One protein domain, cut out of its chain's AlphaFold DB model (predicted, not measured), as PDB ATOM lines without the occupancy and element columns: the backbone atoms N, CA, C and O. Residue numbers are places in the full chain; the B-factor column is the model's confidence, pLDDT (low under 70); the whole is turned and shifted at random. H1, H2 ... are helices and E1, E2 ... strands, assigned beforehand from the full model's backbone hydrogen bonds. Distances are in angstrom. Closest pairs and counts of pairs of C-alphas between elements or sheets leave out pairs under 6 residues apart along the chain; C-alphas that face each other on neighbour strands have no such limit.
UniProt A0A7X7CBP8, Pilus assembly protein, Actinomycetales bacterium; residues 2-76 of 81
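This is residues 2 to 76 of the 81 residues of the protein "Pilus assembly protein" of Actinomycetales bacterium (UniProt A0A7X7CBP8). A long, narrow, twisted sheet of three strands, E1, E2 and E3, has one helix, H1, over one face, slantwise to the strands, and its other face is bare. The loops at residues 29 to 38 and 50 to 63 make the two ends of this rod. You have 75 printed residues, with one named helix and three named strands in the order H1, E1, E2, E3; the sheet's order is E1 - E2 - E3, all antiparallel, and the class is mixed, helices and strands. The whole is loose, with a radius of gyration of the C-alphas of 15.7 A, and spans 50 by 19 by 17 A.

Start at H1, residues 2 to 15, where every O i to N i+4 pair is within hydrogen-bond range. Go on to E1, residues 22 to 28, E2, residues 39 to 49, and E3, residues 64 to 74: they form a meander, each strand the antiparallel neighbour of the one before. H1 is on this sheet at a height over the sheet of 8.8 A, two layers with the helix on one face. It lies over E1 and E2, at 47 degrees to E2 on the local plane. Its closest C-alphas to E1 are those of Glu 6 and Val 24, 5.9 A apart. In the hairpin E1 and E2, at 160 degrees, look for N 25 and O 43, 2.9 A apart. In the hairpin E2 and E3, at 163 degrees, look for N 44 and O 69, 2.8 A apart.

Find C-alpha 2 at (46.128, -9.397, 79.207); from there H1 runs 20.1 A to C-alpha 15. E1 covers 20.0 A, E2 32.5 A and E3 33.4 A, ending at C-alpha 74, (49.120, 5.967, 71.719).

The C-alphas farthest apart are those of Pro 36 and Gly 56, 50.2 A. The link from E2 to E3 is long, 14 residues. The printed part has no cut, and no printed residue is under 70 in pLDDT.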
ATOM      1  N   ARG A   2      47.404  -8.931  79.781       76.69
ATOM      2  CA  ARG A   2      46.128  -9.397  79.207       76.69
ATOM      3  C   ARG A   2      44.980  -9.578  80.212       76.69
ATOM      4  O   ARG A   2      43.942  -8.964  80.033       76.69
ATOM      5  N   GLY A   3      45.188 -10.331  81.296       82.88
ATOM      6  CA  GLY A   3      44.120 -10.583  82.280       82.88
ATOM      7  C   GLY A   3      43.601  -9.318  82.981       82.88
ATOM      8  O   GLY A   3      42.422  -9.218  83.286       82.88
ATOM      9  N   ALA A   4      44.462  -8.312  83.174       85.56
ATOM     10  CA  ALA A   4      44.041  -7.010  83.699       85.56
ATOM     11  C   ALA A   4      43.164  -6.239  82.698       85.56
ATOM     12  O   ALA A   4      42.185  -5.622  83.101       85.56
ATOM     13  N   ALA A   5      43.487  -6.305  81.400       83.88
ATOM     14  CA  ALA A   5      42.666  -5.707  80.350       83.88
ATOM     15  C   ALA A   5      41.312  -6.423  80.207       83.88
ATOM     16  O   ALA A   5      40.292  -5.762  80.050       83.88
ATOM     17  N   GLU A   6      41.289  -7.756  80.312       86.88
ATOM     18  CA  GLU A   6      40.052  -8.550  80.307       86.88
ATOM     19  C   GLU A   6      39.167  -8.224  81.521       86.88
ATOM     20  O   GLU A   6      37.975  -7.989  81.352       86.88
ATOM     21  N   LEU A   7      39.743  -8.120  82.725       90.31
ATOM     22  CA  LEU A   7      39.007  -7.728  83.932       90.31
ATOM     23  C   LEU A   7      38.459  -6.298  83.838       90.31
ATOM     24  O   LEU A   7      37.296  -6.071  84.157       90.31
ATOM     25  N   ALA A   8      39.276  -5.339  83.393       88.62
ATOM     26  CA  ALA A   8      38.838  -3.956  83.217       88.62
ATOM     27  C   ALA A   8      37.694  -3.860  82.197       88.62
ATOM     28  O   ALA A   8      36.689  -3.210  82.467       88.62
ATOM     29  N   ALA A   9      37.811  -4.567  81.069       88.06
ATOM     30  CA  ALA A   9      36.753  -4.638  80.070       88.06
ATOM     31  C   ALA A   9      35.474  -5.275  80.633       88.06
ATOM     32  O   ALA A   9      34.393  -4.742  80.413       88.06
ATOM     33  N   HIS A  10      35.586  -6.361  81.403       88.94
ATOM     34  CA  HIS A  10      34.437  -6.981  82.059       88.94
ATOM     35  C   HIS A  10      33.708  -6.000  82.988       88.94
ATOM     36  O   HIS A  10      32.491  -5.887  82.903       88.94
ATOM     37  N   ILE A  11      34.435  -5.257  83.832       90.88
ATOM     38  CA  ILE A  11      33.838  -4.248  84.727       90.88
ATOM     39  C   ILE A  11      33.124  -3.159  83.916       90.88
ATOM     40  O   ILE A  11      31.961  -2.872  84.172       90.88
ATOM     41  N   SER A  12      33.777  -2.593  82.897       89.19
ATOM     42  CA  SER A  12      33.175  -1.525  82.087       89.19
ATOM     43  C   SER A  12      31.930  -1.967  81.309       89.19
ATOM     44  O   SER A  12      31.026  -1.163  81.096       89.19
ATOM     45  N   PHE A  13      31.872  -3.224  80.859       88.06
ATOM     46  CA  PHE A  13      30.693  -3.766  80.176       88.06
ATOM     47  C   PHE A  13      29.554  -4.077  81.150       88.06
ATOM     48  O   PHE A  13      28.395  -3.822  80.818       88.06
ATOM     49  N   ASP A  14      29.867  -4.561  82.353       88.94
ATOM     50  CA  ASP A  14      28.879  -4.766  83.415       88.94
ATOM     51  C   ASP A  14      28.224  -3.432  83.824       88.94
ATOM     52  O   ASP A  14      26.996  -3.332  83.827       88.94
ATOM     53  N   ASP A  15      29.024  -2.370  83.999       91.06
ATOM     54  CA  ASP A  15      28.545  -0.999  84.255       91.06
ATOM     55  C   ASP A  15      27.618  -0.478  83.138       91.06
ATOM     56  O   ASP A  15      26.686   0.291  83.390       91.06
ATOM     57  N   ALA A  16      27.850  -0.905  81.892       86.94
ATOM     58  CA  ALA A  16      27.023  -0.558  80.735       86.94
ATOM     59  C   ALA A  16      25.751  -1.421  80.600       86.94
ATOM     60  O   ALA A  16      24.983  -1.236  79.653       86.94
ATOM     61  N   GLY A  17      25.515  -2.367  81.516       87.44
ATOM     62  CA  GLY A  17      24.385  -3.295  81.458       87.44
ATOM     63  C   GLY A  17      24.540  -4.391  80.400       87.44
ATOM     64  O   GLY A  17      23.539  -4.928  79.923       87.44
ATOM     65  N   LEU A  18      25.779  -4.725  80.027       86.62
ATOM     66  CA  LEU A  18      26.134  -5.768  79.060       86.62
ATOM     67  C   LEU A  18      26.892  -6.916  79.756       86.62
ATOM     68  O   LEU A  18      28.068  -7.141  79.459       86.62
ATOM     69  N   PRO A  19      26.253  -7.644  80.692       84.62
ATOM     70  CA  PRO A  19      26.914  -8.722  81.408       84.62
ATOM     71  C   PRO A  19      27.189  -9.898  80.468       84.62
ATOM     72  O   PRO A  19      26.333 -10.296  79.672       84.62
ATOM     73  N   GLY A  20      28.365 -10.501  80.595       83.44
ATOM     74  CA  GLY A  20      28.728 -11.667  79.802       83.44
ATOM     75  C   GLY A  20      30.227 -11.943  79.795       83.44
ATOM     76  O   GLY A  20      31.023 -11.129  80.266       83.44
ATOM     77  N   PRO A  21      30.643 -13.101  79.255       86.31
ATOM     78  CA  PRO A  21      32.050 -13.352  79.002       86.31
ATOM     79  C   PRO A  21      32.595 -12.308  78.023       86.31
ATOM     80  O   PRO A  21      31.942 -11.931  77.045       86.31
ATOM     81  N   VAL A  22      33.816 -11.851  78.291       90.44
ATOM     82  CA  VAL A  22      34.491 -10.827  77.497       90.44
ATOM     83  C   VAL A  22      35.787 -11.391  76.937       90.44
ATOM     84  O   VAL A  22      36.580 -11.996  77.656       90.44
ATOM     85  N   THR A  23      36.018 -11.167  75.645       92.31
ATOM     86  CA  THR A  23      37.290 -11.480  74.985       92.31
ATOM     87  C   THR A  23      37.961 -10.196  74.528       92.31
ATOM     88  O   THR A  23      37.329  -9.362  73.882       92.31
ATOM     89  N   VAL A  24      39.256 -10.054  74.822       91.25
ATOM     90  CA  VAL A  24      40.070  -8.912  74.380       91.25
ATOM     91  C   VAL A  24      41.091  -9.358  73.334       91.25
ATOM     92  O   VAL A  24      41.804 -10.353  73.504       91.25
ATOM     93  N   SER A  25      41.186  -8.593  72.253       93.44
ATOM     94  CA  SER A  25      42.227  -8.702  71.227       93.44
ATOM     95  C   SER A  25      42.993  -7.384  71.132       93.44
ATOM     96  O   SER A  25      42.424  -6.318  71.360       93.44
ATOM     97  N   LEU A  26      44.295  -7.474  70.863       92.12
ATOM     98  CA  LEU A  26      45.194  -6.328  70.764       92.12
ATOM     99  C   LEU A  26      45.874  -6.345  69.398       92.12
ATOM    100  O   LEU A  26      46.439  -7.367  69.008       92.12
ATOM    101  N   GLU A  27      45.854  -5.207  68.721       95.31
ATOM    102  CA  GLU A  27      46.578  -4.958  67.478       95.31
ATOM    103  C   GLU A  27      47.526  -3.780  67.696       95.31
ATOM    104  O   GLU A  27      47.128  -2.745  68.231       95.31
ATOM    105  N   CYS A  28      48.783  -3.942  67.294       95.56
ATOM    106  CA  CYS A  28      49.815  -2.922  67.446       95.56
ATOM    107  C   CYS A  28      50.210  -2.413  66.060       95.56
ATOM    108  O   CYS A  28      50.382  -3.223  65.148       95.56
ATOM    109  N   SER A  29      50.377  -1.098  65.899       96.38
ATOM    110  CA  SER A  29      50.881  -0.537  64.636       96.38
ATOM    111  C   SER A  29      52.338  -0.903  64.369       96.38
ATOM    112  O   SER A  29      52.745  -0.989  63.215       96.38
ATOM    113  N   ASP A  30      53.102  -1.148  65.435       95.31
ATOM    114  CA  ASP A  30      54.540  -1.367  65.387       95.31
ATOM    115  C   ASP A  30      54.937  -2.645  66.130       95.31
ATOM    116  O   ASP A  30      54.248  -3.127  67.036       95.31
ATOM    117  N   SER A  31      56.091  -3.194  65.748       92.56
ATOM    118  CA  SER A  31      56.739  -4.301  66.451       92.56
ATOM    119  C   SER A  31      58.151  -3.862  66.857       92.56
ATOM    120  O   SER A  31      58.979  -3.620  65.979       92.56
ATOM    121  N   PRO A  32      58.449  -3.724  68.166       91.75
ATOM    122  CA  PRO A  32      57.661  -4.132  69.337       91.75
ATOM    123  C   PRO A  32      56.412  -3.270  69.605       91.75
ATOM    124  O   PRO A  32      56.394  -2.080  69.323       91.75
ATOM    125  N   CYS A  33      55.382  -3.864  70.216       91.12
ATOM    126  CA  CYS A  33      54.078  -3.213  70.438       91.12
ATOM    127  C   CYS A  33      54.140  -1.922  71.278       91.12
ATOM    128  O   CYS A  33      53.294  -1.047  71.135       91.12
ATOM    129  N   LEU A  34      55.146  -1.797  72.152       91.50
ATOM    130  CA  LEU A  34      55.392  -0.613  72.983       91.50
ATOM    131  C   LEU A  34      56.412   0.341  72.340       91.50
ATOM    132  O   LEU A  34      57.195   0.972  73.045       91.50
ATOM    133  N   THR A  35      56.450   0.410  71.010       93.69
ATOM    134  CA  THR A  35      57.278   1.394  70.304       93.69
ATOM    135  C   THR A  35      56.724   2.799  70.573       93.69
ATOM    136  O   THR A  35      55.539   3.014  70.322       93.69
ATOM    137  N   PRO A  36      57.545   3.743  71.073       94.00
ATOM    138  CA  PRO A  36      57.175   5.147  71.250       94.00
ATOM    139  C   PRO A  36      56.486   5.744  70.022       94.00
ATOM    140  O   PRO A  36      56.960   5.563  68.901       94.00
ATOM    141  N   GLY A  37      55.363   6.437  70.223       92.81
ATOM    142  CA  GLY A  37      54.561   7.004  69.133       92.81
ATOM    143  C   GLY A  37      53.728   5.984  68.341       92.81
ATOM    144  O   GLY A  37      52.896   6.383  67.526       92.81
ATOM    145  N   GLY A  38      53.898   4.682  68.598       93.19
ATOM    146  CA  GLY A  38      53.042   3.628  68.067       93.19
ATOM    147  C   GLY A  38      51.639   3.662  68.676       93.19
ATOM    148  O   GLY A  38      51.373   4.334  69.672       93.19
ATOM    149  N   THR A  39      50.713   2.911  68.091       95.62
ATOM    150  CA  THR A  39      49.328   2.797  68.560       95.62
ATOM    151  C   THR A  39      48.983   1.362  68.922       95.62
ATOM    152  O   THR A  39      49.420   0.409  68.274       95.62
ATOM    153  N   ILE A  40      48.161   1.221  69.958       94.38
ATOM    154  CA  ILE A  40      47.586  -0.049  70.387       94.38
ATOM    155  C   ILE A  40      46.074   0.069  70.256       94.38
ATOM    156  O   ILE A  40      45.444   0.905  70.906       94.38
ATOM    157  N   ARG A  41      45.489  -0.786  69.419       95.19
ATOM    158  CA  ARG A  41      44.045  -0.965  69.300       95.19
ATOM    159  C   ARG A  41      43.630  -2.172  70.127       95.19
ATOM    160  O   ARG A  41      44.077  -3.285  69.876       95.19
ATOM    161  N   ALA A  42      42.753  -1.947  71.094       92.38
ATOM    162  CA  ALA A  42      42.055  -2.993  71.815       92.38
ATOM    163  C   ALA A  42      40.652  -3.166  71.231       92.38
ATOM    164  O   ALA A  42      39.882  -2.207  71.172       92.38
ATOM    165  N   THR A  43      40.317  -4.391  70.839       94.50
ATOM    166  CA  THR A  43      38.954  -4.771  70.458       94.50
ATOM    167  C   THR A  43      38.419  -5.756  71.482       94.50
ATOM    168  O   THR A  43      39.008  -6.816  71.721       94.50
ATOM    169  N   VAL A  44      37.303  -5.377  72.089       92.81
ATOM    170  CA  VAL A  44      36.571  -6.131  73.097       92.81
ATOM    171  C   VAL A  44      35.330  -6.720  72.445       92.81
ATOM    172  O   VAL A  44      34.576  -5.996  71.799       92.81
ATOM    173  N   THR A  45      35.106  -8.014  72.629       93.44
ATOM    174  CA  THR A  45      33.936  -8.718  72.100       93.44
ATOM    175  C   THR A  45      33.189  -9.399  73.235       93.44
ATOM    176  O   THR A  45      33.804 -10.058  74.076       93.44
ATOM    177  N   THR A  46      31.866  -9.263  73.234       91.81
ATOM    178  CA  THR A  46      30.967  -9.970  74.149       91.81
ATOM    179  C   THR A  46      29.694 -10.409  73.428       91.81
ATOM    180  O   THR A  46      29.367  -9.897  72.356       91.81
ATOM    181  N   GLU A  47      28.970 -11.352  74.020       92.44
ATOM    182  CA  GLU A  47      27.645 -11.769  73.571       92.44
ATOM    183  C   GLU A  47      26.608 -11.433  74.634       92.44
ATOM    184  O   GLU A  47      26.705 -11.887  75.775       92.44
ATOM    185  N   VAL A  48      25.579 -10.687  74.234       89.00
ATOM    186  CA  VAL A  48      24.493 -10.275  75.128       89.00
ATOM    187  C   VAL A  48      23.151 -10.783  74.630       89.00
ATOM    188  O   VAL A  48      22.927 -10.938  73.428       89.00
ATOM    189  N   ALA A  49      22.246 -11.053  75.565       89.38
ATOM    190  CA  ALA A  49      20.868 -11.396  75.243       89.38
ATOM    191  C   ALA A  49      20.120 -10.168  74.706       89.38
ATOM    192  O   ALA A  49      20.318  -9.049  75.183       89.38
ATOM    193  N   LEU A  50      19.234 -10.381  73.733       88.25
ATOM    194  CA  LEU A  50      18.377  -9.316  73.229       88.25
ATOM    195  C   LEU A  50      17.404  -8.835  74.316       88.25
ATOM    196  O   LEU A  50      16.795  -9.658  75.012       88.25
ATOM    197  N   PRO A  51      17.201  -7.511  74.440       83.31
ATOM    198  CA  PRO A  51      16.204  -6.983  75.352       83.31
ATOM    199  C   PRO A  51      14.800  -7.426  74.922       83.31
ATOM    200  O   PRO A  51      14.540  -7.673  73.745       83.31
ATOM    201  N   LEU A  52      13.882  -7.474  75.892       86.88
ATOM    202  CA  LEU A  52      12.463  -7.830  75.714       86.88
ATOM    203  C   LEU A  52      12.187  -9.310  75.398       86.88
ATOM    204  O   LEU A  52      11.028  -9.684  75.216       86.88
ATOM    205  N   ILE A  53      13.212 -10.165  75.399       87.44
ATOM    206  CA  ILE A  53      13.039 -11.617  75.324       87.44
ATOM    207  C   ILE A  53      12.916 -12.186  76.742       87.44
ATOM    208  O   ILE A  53      13.785 -11.931  77.579       87.44
ATOM    209  N   PRO A  54      11.864 -12.966  77.051       86.69
ATOM    210  CA  PRO A  54      11.754 -13.642  78.339       86.69
ATOM    211  C   PRO A  54      12.990 -14.510  78.617       86.69
ATOM    212  O   PRO A  54      13.388 -15.301  77.763       86.69
ATOM    213  N   PHE A  55      13.569 -14.405  79.820       79.38
ATOM    214  CA  PHE A  55      14.858 -15.027  80.173       79.38
ATOM    215  C   PHE A  55      14.951 -16.526  79.837       79.38
ATOM    216  O   PHE A  55      15.975 -16.983  79.346       79.38
ATOM    217  N   GLY A  56      13.867 -17.286  80.032       81.94
ATOM    218  CA  GLY A  56      13.827 -18.725  79.734       81.94
ATOM    219  C   GLY A  56      13.764 -19.086  78.244       81.94
ATOM    220  O   GLY A  56      13.776 -20.264  77.909       81.94
ATOM    221  N   MET A  57      13.661 -18.099  77.350       88.25
ATOM    222  CA  MET A  57      13.470 -18.298  75.911       88.25
ATOM    223  C   MET A  57      14.669 -17.820  75.076       88.25
ATOM    224  O   MET A  57      14.733 -18.113  73.884       88.25
ATOM    225  N   VAL A  58      15.637 -17.129  75.696       87.38
ATOM    226  CA  VAL A  58      16.825 -16.567  75.026       87.38
ATOM    227  C   VAL A  58      17.612 -17.645  74.281       87.38
ATOM    228  O   VAL A  58      17.900 -17.481  73.097       87.38
ATOM    229  N   ASP A  59      17.909 -18.766  74.943       85.50
ATOM    230  CA  ASP A  59      18.717 -19.835  74.345       85.50
ATOM    231  C   ASP A  59      17.936 -20.632  73.293       85.50
ATOM    232  O   ASP A  59      18.483 -20.981  72.250       85.50
ATOM    233  N   ALA A  60      16.636 -20.859  73.513       88.75
ATOM    234  CA  ALA A  60      15.779 -21.584  72.572       88.75
ATOM    235  C   ALA A  60      15.583 -20.832  71.244       88.75
ATOM    236  O   ALA A  60      15.439 -21.457  70.196       88.75
ATOM    237  N   LEU A  61      15.572 -19.496  71.287       88.50
ATOM    238  CA  LEU A  61      15.404 -18.638  70.112       88.50
ATOM    239  C   LEU A  61      16.730 -18.197  69.484       88.50
ATOM    240  O   LEU A  61      16.707 -17.527  68.453       88.50
ATOM    241  N   GLY A  62      17.873 -18.506  70.106       87.81
ATOM    242  CA  GLY A  62      19.159 -17.937  69.698       87.81
ATOM    243  C   GLY A  62      19.168 -16.407  69.775       87.81
ATOM    244  O   GLY A  62      19.788 -15.746  68.948       87.81
ATOM    245  N   ALA A  63      18.447 -15.828  70.741       91.31
ATOM    246  CA  ALA A  63      18.227 -14.389  70.840       91.31
ATOM    247  C   ALA A  63      19.411 -13.669  71.507       91.31
ATOM    248  O   ALA A  63      19.258 -12.981  72.519       91.31
ATOM    249  N   ARG A  64      20.606 -13.862  70.950       90.62
ATOM    250  CA  ARG A  64      21.858 -13.245  71.388       90.62
ATOM    251  C   ARG A  64      22.456 -12.440  70.245       90.62
ATOM    252  O   ARG A  64      22.309 -12.800  69.080       90.62
ATOM    253  N   VAL A  65      23.126 -11.348  70.581       90.88
ATOM    254  CA  VAL A  65      23.864 -10.524  69.623       90.88
ATOM    255  C   VAL A  65      25.295 -10.335  70.090       90.88
ATOM    256  O   VAL A  65      25.561 -10.166  71.282       90.88
ATOM    257  N   THR A  66      26.220 -10.355  69.135       92.94
ATOM    258  CA  THR A  66      27.618 -10.017  69.381       92.94
ATOM    259  C   THR A  66      27.771  -8.502  69.411       92.94
ATOM    260  O   THR A  66      27.340  -7.802  68.495       92.94
ATOM    261  N   VAL A  67      28.402  -7.998  70.465       90.38
ATOM    262  CA  VAL A  67      28.707  -6.579  70.642       90.38
ATOM    263  C   VAL A  67      30.217  -6.401  70.649       90.38
ATOM    264  O   VAL A  67      30.944  -7.163  71.290       90.38
ATOM    265  N   HIS A  68      30.676  -5.370  69.943       91.06
ATOM    266  CA  HIS A  68      32.084  -5.004  69.869       91.06
ATOM    267  C   HIS A  68      32.310  -3.614  70.465       91.06
ATOM    268  O   HIS A  68      31.622  -2.660  70.106       91.06
ATOM    269  N   GLY A  69      33.315  -3.494  71.327       89.31
ATOM    270  CA  GLY A  69      33.882  -2.225  71.777       89.31
ATOM    271  C   GLY A  69      35.300  -2.073  71.239       89.31
ATOM    272  O   GLY A  69      36.050  -3.044  71.199       89.31
ATOM    273  N   ASN A  70      35.686  -0.870  70.818       92.00
ATOM    274  CA  ASN A  70      37.059  -0.588  70.410       92.00
ATOM    275  C   ASN A  70      37.628   0.591  71.200       92.00
ATOM    276  O   ASN A  70      36.924   1.557  71.487       92.00
ATOM    277  N   ALA A  71      38.906   0.493  71.546       90.38
ATOM    278  CA  ALA A  71      39.677   1.557  72.164       90.38
ATOM    279  C   ALA A  71      41.040   1.638  71.475       90.38
ATOM    280  O   ALA A  71      41.656   0.614  71.187       90.38
ATOM    281  N   VAL A  72      41.509   2.851  71.194       94.31
ATOM    282  CA  VAL A  72      42.835   3.089  70.619       94.31
ATOM    283  C   VAL A  72      43.590   4.015  71.551       94.31
ATOM    284  O   VAL A  72      43.061   5.050  71.949       94.31
ATOM    285  N   THR A  73      44.819   3.641  71.886       93.00
ATOM    286  CA  THR A  73      45.736   4.475  72.664       93.00
ATOM    287  C   THR A  73      47.067   4.610  71.941       93.00
ATOM    288  O   THR A  73      47.464   3.725  71.181       93.00
ATOM    289  N   VAL A  74      47.755   5.720  72.191       94.44
ATOM    290  CA  VAL A  74      49.120   5.967  71.719       94.44
ATOM    291  C   VAL A  74      50.096   5.514  72.804       94.44
ATOM    292  O   VAL A  74      49.799   5.639  73.994       94.44
ATOM    293  N   VAL A  75      51.227   4.940  72.402       92.56
ATOM    294  CA  VAL A  75      52.337   4.609  73.297       92.56
ATOM    295  C   VAL A  75      53.121   5.881  73.579       92.56
ATOM    296  O   VAL A  75      53.539   6.566  72.644       92.56
ATOM    297  N   ASP A  76      53.323   6.170  74.862       89.56
ATOM    298  CA  ASP A  76      54.021   7.375  75.298       89.56
ATOM    299  C   ASP A  76      55.423   7.470  74.675       89.56
ATOM    300  O   ASP A  76      56.181   6.496  74.640       89.56
TER     301      ASP A  76